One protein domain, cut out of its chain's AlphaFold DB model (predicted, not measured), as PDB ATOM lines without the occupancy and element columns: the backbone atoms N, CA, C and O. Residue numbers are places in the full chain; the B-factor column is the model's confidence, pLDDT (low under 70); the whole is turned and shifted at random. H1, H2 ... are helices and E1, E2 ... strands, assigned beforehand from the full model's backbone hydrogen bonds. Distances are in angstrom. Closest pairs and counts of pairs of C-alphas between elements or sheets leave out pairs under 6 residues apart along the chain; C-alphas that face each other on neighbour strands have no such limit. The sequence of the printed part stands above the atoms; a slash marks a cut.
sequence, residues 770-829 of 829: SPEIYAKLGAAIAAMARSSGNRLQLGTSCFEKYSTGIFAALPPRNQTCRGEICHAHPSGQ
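Overview. This is residues 770 to 829 of the 829 residues of the protein "Something about silencing protein 10" of Cercospora zeina (UniProt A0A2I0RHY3). A small three-stranded sheet, E1, E2 and E3, has one long helix, H1, packed along one face, while a one-turn helix, H2, only grazes the sheet just before E3. The printed part has 60 residues, with two named helices and three named strands in the order H1, E1, E2, H2, E3; the class is mixed, helices and strands. The sheet's order is E1, E2, E3, all antiparallel. The whole is compact, with a radius of gyration of the C-alphas of 11.8 A, and its outline, 35 by 24 by 12 A, is only just flat.

Along the chain. E1 is residues 792 to 796, 13.2 A long, E2 residues 804 to 808, 13.9 A, and E3 residues 820 to 824, 11.5 A, ending at C-alpha 824 (-13.607, 41.257, 20.264). H1, residues 771 to 787, is 24.2 A long and begins at C-alpha 771 (-3.530, 36.191, 22.870). H2, residues 816 to 819, is 6.4 A long.

Arrangement. E1 and E2 form a hairpin, with N 793 and O 807 within hydrogen-bond range at 2.9 A. E2, the inner strand, is antiparallel to E3, with N 821 and O 806 at 2.8 A. H1 is on one face of this sheet, in two layers, a helix over a sheet. Its height over the sheet is 8.9 A, over E1 and E2, and it runs along the strands, at 21 degrees to E1 on the local plane. The closest C-alphas of H1 and E1 are those of Ala 785 and Leu 792, 5.1 A apart. H2 only grazes the sheet with residues 817 to 819; H1 and H2 are apart. In H1, 12 of 13 O i to N i+4 pairs are within hydrogen-bond range; H2 is too short for such a pair.

Size, cuts and confidence. The C-alphas of Arg 813 and Gln 829 are the two farthest apart, 36.1 A. The printed part has no cut and no long link. Its mean pLDDT is 77.1; residue 801, residues 810 to 817 and residues 827 to 829 are under 70.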
ATOM      1  N   SER A 770      -1.702  40.027  20.416       79.06
ATOM      2  CA  SER A 770      -1.274  38.833  21.152       79.06
ATOM      3  C   SER A 770      -2.443  38.202  21.932       79.06
ATOM      4  O   SER A 770      -3.337  38.924  22.397       79.06
ATOM      5  N   PRO A 771      -2.448  36.871  22.149       80.31
ATOM      6  CA  PRO A 771      -3.530  36.191  22.870       80.31
ATOM      7  C   PRO A 771      -3.704  36.700  24.312       80.31
ATOM      8  O   PRO A 771      -4.815  36.711  24.836       80.31
ATOM      9  N   GLU A 772      -2.644  37.223  24.938       82.44
ATOM     10  CA  GLU A 772      -2.746  37.931  26.219       82.44
ATOM     11  C   GLU A 772      -3.611  39.195  26.149       82.44
ATOM     12  O   GLU A 772      -4.387  39.465  27.067       82.44
ATOM     13  N   ILE A 773      -3.454  40.002  25.095       81.50
ATOM     14  CA  ILE A 773      -4.238  41.227  24.895       81.50
ATOM     15  C   ILE A 773      -5.700  40.848  24.646       81.50
ATOM     16  O   ILE A 773      -6.592  41.480  25.213       81.50
ATOM     17  N   TYR A 774      -5.939  39.770  23.891       84.38
ATOM     18  CA  TYR A 774      -7.274  39.211  23.696       84.38
ATOM     19  C   TYR A 774      -7.927  38.784  25.020       84.38
ATOM     20  O   TYR A 774      -9.025  39.236  25.344       84.38
ATOM     21  N   ALA A 775      -7.227  37.994  25.841       84.56
ATOM     22  CA  ALA A 775      -7.724  37.545  27.142       84.56
ATOM     23  C   ALA A 775      -8.019  38.720  28.095       84.56
ATOM     24  O   ALA A 775      -9.058  38.742  28.759       84.56
ATOM     25  N   LYS A 776      -7.147  39.740  28.126       86.19
ATOM     26  CA  LYS A 776      -7.338  40.966  28.923       86.19
ATOM     27  C   LYS A 776      -8.556  41.774  28.443       86.19
ATOM     28  O   LYS A 776      -9.305  42.289  29.273       86.19
ATOM     29  N   LEU A 777      -8.797  41.841  27.129       85.81
ATOM     30  CA  LEU A 777      -9.972  42.494  26.541       85.81
ATOM     31  C   LEU A 777     -11.272  41.733  26.850       85.81
ATOM     32  O   LEU A 777     -12.226  42.341  27.334       85.81
ATOM     33  N   GLY A 778     -11.293  40.410  26.659       86.38
ATOM     34  CA  GLY A 778     -12.437  39.551  26.990       86.38
ATOM     35  C   GLY A 778     -12.804  39.596  28.480       86.38
ATOM     36  O   GLY A 778     -13.977  39.719  28.835       86.38
ATOM     37  N   ALA A 779     -11.805  39.607  29.371       86.19
ATOM     38  CA  ALA A 779     -12.018  39.772  30.808       86.19
ATOM     39  C   ALA A 779     -12.628  41.144  31.165       86.19
ATOM     40  O   ALA A 779     -13.528  41.216  32.007       86.19
ATOM     41  N   ALA A 780     -12.190  42.224  30.506       85.75
ATOM     42  CA  ALA A 780     -12.758  43.562  30.687       85.75
ATOM     43  C   ALA A 780     -14.202  43.660  30.159       85.75
ATOM     44  O   ALA A 780     -15.060  44.252  30.815       85.75
ATOM     45  N   ILE A 781     -14.493  43.016  29.026       85.69
ATOM     46  CA  ILE A 781     -15.839  42.853  28.455       85.69
ATOM     47  C   ILE A 781     -16.770  42.120  29.440       85.69
ATOM     48  O   ILE A 781     -17.840  42.627  29.788       85.69
ATOM     49  N   ALA A 782     -16.330  40.985  29.989       85.62
ATOM     50  CA  ALA A 782     -17.086  40.219  30.980       85.62
ATOM     51  C   ALA A 782     -17.224  40.944  32.337       85.62
ATOM     52  O   ALA A 782     -18.172  40.694  33.086       85.62
ATOM     53  N   ALA A 783     -16.298  41.838  32.695       84.94
ATOM     54  CA  ALA A 783     -16.448  42.729  33.848       84.94
ATOM     55  C   ALA A 783     -17.484  43.837  33.582       84.94
ATOM     56  O   ALA A 783     -18.334  44.089  34.435       84.94
ATOM     57  N   MET A 784     -17.472  44.439  32.386       81.94
ATOM     58  CA  MET A 784     -18.420  45.486  31.995       81.94
ATOM     59  C   MET A 784     -19.867  44.977  32.025       81.94
ATOM     60  O   MET A 784     -20.714  45.618  32.647       81.94
ATOM     61  N   ALA A 785     -20.132  43.797  31.450       82.88
ATOM     62  CA  ALA A 785     -21.453  43.163  31.496       82.88
ATOM     63  C   ALA A 785     -21.961  43.007  32.944       82.88
ATOM     64  O   ALA A 785     -23.035  43.509  33.277       82.88
ATOM     65  N   ARG A 786     -21.142  42.429  33.838       82.38
ATOM     66  CA  ARG A 786     -21.467  42.264  35.270       82.38
ATOM     67  C   ARG A 786     -21.700  43.591  36.001       82.38
ATOM     68  O   ARG A 786     -22.570  43.659  36.860       82.38
ATOM     69  N   SER A 787     -20.972  44.652  35.648       79.75
ATOM     70  CA  SER A 787     -21.148  45.982  36.257       79.75
ATOM     71  C   SER A 787     -22.408  46.735  35.797       79.75
ATOM     72  O   SER A 787     -22.781  47.728  36.412       79.75
ATOM     73  N   SER A 788     -23.068  46.285  34.723       71.50
ATOM     74  CA  SER A 788     -24.108  47.053  34.020       71.50
ATOM     75  C   SER A 788     -25.517  47.007  34.631       71.50
ATOM     76  O   SER A 788     -26.440  47.589  34.058       71.50
ATOM     77  N   GLY A 789     -25.722  46.294  35.745       70.25
ATOM     78  CA  GLY A 789     -27.047  46.144  36.364       70.25
ATOM     79  C   GLY A 789     -28.065  45.478  35.431       70.25
ATOM     80  O   GLY A 789     -29.153  46.007  35.225       70.25
ATOM     81  N   ASN A 790     -27.686  44.353  34.815       71.88
ATOM     82  CA  ASN A 790     -28.471  43.597  33.828       71.88
ATOM     83  C   ASN A 790     -28.849  44.357  32.537       71.88
ATOM     84  O   ASN A 790     -29.641  43.840  31.755       71.88
ATOM     85  N   ARG A 791     -28.283  45.543  32.258       77.75
ATOM     86  CA  ARG A 791     -28.530  46.284  30.997       77.75
ATOM     87  C   ARG A 791     -27.752  45.717  29.806       77.75
ATOM     88  O   ARG A 791     -28.156  45.935  28.662       77.75
ATOM     89  N   LEU A 792     -26.659  44.999  30.070       84.62
ATOM     90  CA  LEU A 792     -25.794  44.350  29.086       84.62
ATOM     91  C   LEU A 792     -25.634  42.859  29.414       84.62
ATOM     92  O   LEU A 792     -25.466  42.489  30.576       84.62
ATOM     93  N   GLN A 793     -25.630  42.017  28.383       84.81
ATOM     94  CA  GLN A 793     -25.391  40.575  28.467       84.81
ATOM     95  C   GLN A 793     -24.128  40.192  27.683       84.81
ATOM     96  O   GLN A 793     -23.724  40.897  26.758       84.81
ATOM     97  N   LEU A 794     -23.500  39.077  28.063       87.50
ATOM     98  CA  LEU A 794     -22.348  38.498  27.368       87.50
ATOM     99  C   LEU A 794     -22.824  37.356  26.460       87.50
ATOM    100  O   LEU A 794     -23.631  36.535  26.890       87.50
ATOM    101  N   GLY A 795     -22.298  37.274  25.239       86.06
ATOM    102  CA  GLY A 795     -22.594  36.197  24.294       86.06
ATOM    103  C   GLY A 795     -21.498  36.014  23.244       86.06
ATOM    104  O   GLY A 795     -20.427  36.615  23.331       86.06
ATOM    105  N   THR A 796     -21.772  35.187  22.238       86.19
ATOM    106  CA  THR A 796     -20.931  35.018  21.041       86.19
ATOM    107  C   THR A 796     -21.397  35.954  19.929       86.19
ATOM    108  O   THR A 796     -22.604  36.029  19.695       86.19
ATOM    109  N   SER A 797     -20.481  36.625  19.226       85.31
ATOM    110  CA  SER A 797     -20.826  37.538  18.121       85.31
ATOM    111  C   SER A 797     -21.626  36.854  17.001       85.31
ATOM    112  O   SER A 797     -21.416  35.681  16.687       85.31
ATOM    113  N   CYS A 798     -22.521  37.607  16.357       79.00
ATOM    114  CA  CYS A 798     -23.174  37.207  15.111       79.00
ATOM    115  C   CYS A 798     -22.267  37.379  13.878       79.00
ATOM    116  O   CYS A 798     -22.495  36.713  12.870       79.00
ATOM    117  N   PHE A 799     -21.262  38.260  13.937       75.00
ATOM    118  CA  PHE A 799     -20.337  38.516  12.825       75.00
ATOM    119  C   PHE A 799     -19.150  37.551  12.815       75.00
ATOM    120  O   PHE A 799     -18.699  37.131  11.751       75.00
ATOM    121  N   GLU A 800     -18.652  37.195  13.997       74.19
ATOM    122  CA  GLU A 800     -17.404  36.459  14.166       74.19
ATOM    123  C   GLU A 800     -17.643  35.202  15.004       74.19
ATOM    124  O   GLU A 800     -17.814  35.246  16.226       74.19
ATOM    125  N   LYS A 801     -17.649  34.048  14.331       69.38
ATOM    126  CA  LYS A 801     -17.803  32.746  14.988       69.38
ATOM    127  C   LYS A 801     -16.702  32.583  16.046       69.38
ATOM    128  O   LYS A 801     -15.536  32.843  15.769       69.38
ATOM    129  N   TYR A 802     -17.095  32.148  17.243       73.69
ATOM    130  CA  TYR A 802     -16.234  31.963  18.425       73.69
ATOM    131  C   TYR A 802     -15.687  33.242  19.095       73.69
ATOM    132  O   TYR A 802     -14.955  33.129  20.077       73.69
ATOM    133  N   SER A 803     -16.061  34.448  18.646       81.56
ATOM    134  CA  SER A 803     -15.621  35.705  19.277       81.56
ATOM    135  C   SER A 803     -16.558  36.152  20.413       81.56
ATOM    136  O   SER A 803     -17.768  35.902  20.386       81.56
ATOM    137  N   THR A 804     -15.999  36.785  21.453       86.00
ATOM    138  CA  THR A 804     -16.777  37.285  22.606       86.00
ATOM    139  C   THR A 804     -17.417  38.639  22.300       86.00
ATOM    140  O   THR A 804     -16.745  39.551  21.820       86.00
ATOM    141  N   GLY A 805     -18.710  38.792  22.606       86.38
ATOM    142  CA  GLY A 805     -19.477  40.010  22.332       86.38
ATOM    143  C   GLY A 805     -20.426  40.432  23.455       86.38
ATOM    144  O   GLY A 805     -20.847  39.623  24.285       86.38
ATOM    145  N   ILE A 806     -20.752  41.725  23.476       88.31
ATOM    146  CA  ILE A 806     -21.719  42.339  24.393       88.31
ATOM    147  C   ILE A 806     -23.016  42.636  23.642       88.31
ATOM    148  O   ILE A 806     -23.002  43.274  22.590       88.31
ATOM    149  N   PHE A 807     -24.136  42.250  24.245       86.12
ATOM    150  CA  PHE A 807     -25.491  42.451  23.739       86.12
ATOM    151  C   PHE A 807     -26.285  43.367  24.675       86.12
ATOM    152  O   PHE A 807     -26.108  43.330  25.895       86.12
ATOM    153  N   ALA A 808     -27.177  44.186  24.123       82.12
ATOM    154  CA  ALA A 808     -28.147  44.940  24.911       82.12
ATOM    155  C   ALA A 808     -29.230  43.997  25.468       82.12
ATOM    156  O   ALA A 808     -29.854  43.260  24.711       82.12
ATOM    157  N   ALA A 809     -29.497  44.046  26.777       73.12
ATOM    158  CA  ALA A 809     -30.528  43.202  27.400       73.12
ATOM    159  C   ALA A 809     -31.970  43.616  27.038       73.12
ATOM    160  O   ALA A 809     -32.904  42.831  27.185       73.12
ATOM    161  N   LEU A 810     -32.145  44.852  26.565       69.00
ATOM    162  CA  LEU A 810     -33.353  45.331  25.898       69.00
ATOM    163  C   LEU A 810     -33.004  45.555  24.422       69.00
ATOM    164  O   LEU A 810     -32.018  46.252  24.160       69.00
ATOM    165  N   PRO A 811     -33.773  45.005  23.464       59.75
ATOM    166  CA  PRO A 811     -33.433  45.103  22.052       59.75
ATOM    167  C   PRO A 811     -33.442  46.573  21.599       59.75
ATOM    168  O   PRO A 811     -34.424  47.284  21.840       59.75
ATOM    169  N   PRO A 812     -32.379  47.061  20.933       61.16
ATOM    170  CA  PRO A 812     -32.387  48.390  20.351       61.16
ATOM    171  C   PRO A 812     -33.413  48.463  19.213       61.16
ATOM    172  O   PRO A 812     -33.814  47.456  18.633       61.16
ATOM    173  N   ARG A 813     -33.804  49.687  18.843       56.75
ATOM    174  CA  ARG A 813     -34.884  49.965  17.871       56.75
ATOM    175  C   ARG A 813     -34.647  49.416  16.447       56.75
ATOM    176  O   ARG A 813     -35.557  49.476  15.629       56.75
ATOM    177  N   ASN A 814     -33.458  48.871  16.176       56.72
ATOM    178  CA  ASN A 814     -33.104  48.113  14.979       56.72
ATOM    179  C   ASN A 814     -32.673  46.697  15.414       56.72
ATOM    180  O   ASN A 814     -31.697  46.562  16.146       56.72
ATOM    181  N   GLN A 815     -33.349  45.645  14.940       59.09
ATOM    182  CA  GLN A 815     -33.153  44.257  15.407       59.09
ATOM    183  C   GLN A 815     -31.895  43.537  14.865       59.09
ATOM    184  O   GLN A 815     -31.670  42.362  15.164       59.09
ATOM    185  N   THR A 816     -31.062  44.208  14.063       64.12
ATOM    186  CA  THR A 816     -29.858  43.620  13.452       64.12
ATOM    187  C   THR A 816     -28.927  43.006  14.502       64.12
ATOM    188  O   THR A 816     -28.551  43.679  15.461       64.12
ATOM    189  N   CYS A 817     -28.536  41.744  14.297       69.31
ATOM    190  CA  CYS A 817     -27.617  40.989  15.165       69.31
ATOM    191  C   CYS A 817     -28.035  40.939  16.649       69.31
ATOM    192  O   CYS A 817     -27.202  41.083  17.535       69.31
ATOM    193  N   ARG A 818     -29.337  40.759  16.935       71.25
ATOM    194  CA  ARG A 818     -29.879  40.558  18.302       71.25
ATOM    195  C   ARG A 818     -29.492  41.649  19.322       71.25
ATOM    196  O   ARG A 818     -29.519  41.405  20.524       71.25
ATOM    197  N   GLY A 819     -29.153  42.856  18.864       76.31
ATOM    198  CA  GLY A 819     -28.710  43.946  19.738       76.31
ATOM    199  C   GLY A 819     -27.243  43.868  20.177       76.31
ATOM    200  O   GLY A 819     -26.907  44.402  21.233       76.31
ATOM    201  N   GLU A 820     -26.377  43.220  19.394       84.19
ATOM    202  CA  GLU A 820     -24.921  43.268  19.560       84.19
ATOM    203  C   GLU A 820     -24.404  44.721  19.528       84.19
ATOM    204  O   GLU A 820     -24.700  45.485  18.608       84.19
ATOM    205  N   ILE A 821     -23.631  45.107  20.546       80.81
ATOM    206  CA  ILE A 821     -23.038  46.447  20.701       80.81
ATOM    207  C   ILE A 821     -21.569  46.443  20.268       80.81
ATOM    208  O   ILE A 821     -21.103  47.394  19.638       80.81
ATOM    209  N   CYS A 822     -20.828  45.393  20.623       82.62
ATOM    210  CA  CYS A 822     -19.437  45.194  20.228       82.62
ATOM    211  C   CYS A 822     -19.014  43.730  20.380       82.62
ATOM    212  O   CYS A 822     -19.538  43.008  21.230       82.62
ATOM    213  N   HIS A 823     -18.008  43.337  19.603       83.75
ATOM    214  CA  HIS A 823     -17.282  42.077  19.720       83.75
ATOM    215  C   HIS A 823     -15.776  42.326  19.827       83.75
ATOM    216  O   HIS A 823     -15.277  43.398  19.476       83.75
ATOM    217  N   ALA A 824     -15.056  41.323  20.317       84.12
ATOM    218  CA  ALA A 824     -13.607  41.257  20.264       84.12
ATOM    219  C   ALA A 824     -13.192  40.126  19.319       84.12
ATOM    220  O   ALA A 824     -13.348  38.953  19.665       84.12
ATOM    221  N   HIS A 825     -12.599  40.477  18.175       78.00
ATOM    222  CA  HIS A 825     -11.985  39.511  17.266       78.00
ATOM    223  C   HIS A 825     -10.641  39.023  17.828       78.00
ATOM    224  O   HIS A 825      -9.788  39.860  18.148       78.00
ATOM    225  N   PRO A 826     -10.392  37.707  17.928       70.00
ATOM    226  CA  PRO A 826      -9.025  37.213  17.933       70.00
ATOM    227  C   PRO A 826      -8.473  37.423  16.518       70.00
ATOM    228  O   PRO A 826      -8.964  36.822  15.569       70.00
ATOM    229  N   SER A 827      -7.480  38.301  16.345       62.12
ATOM    230  CA  SER A 827      -6.805  38.440  15.048       62.12
ATOM    231  C   SER A 827      -6.242  37.079  14.639       62.12
ATOM    232  O   SER A 827      -5.407  36.541  15.370       62.12
ATOM    233  N   GLY A 828      -6.745  36.530  13.533       51.16
ATOM    234  CA  GLY A 828      -6.471  35.156  13.126       51.16
ATOM    235  C   GLY A 828      -4.984  34.858  12.945       51.16
ATOM    236  O   GLY A 828      -4.200  35.741  12.588       51.16
ATOM    237  N   GLN A 829      -4.643  33.595  13.199       36.66
ATOM    238  CA  GLN A 829      -3.539  32.920  12.518       36.66
ATOM    239  C   GLN A 829      -4.005  32.514  11.115       36.66
ATOM    240  O   GLN A 829      -5.227  32.266  10.973       36.66
TER     241      GLN A 829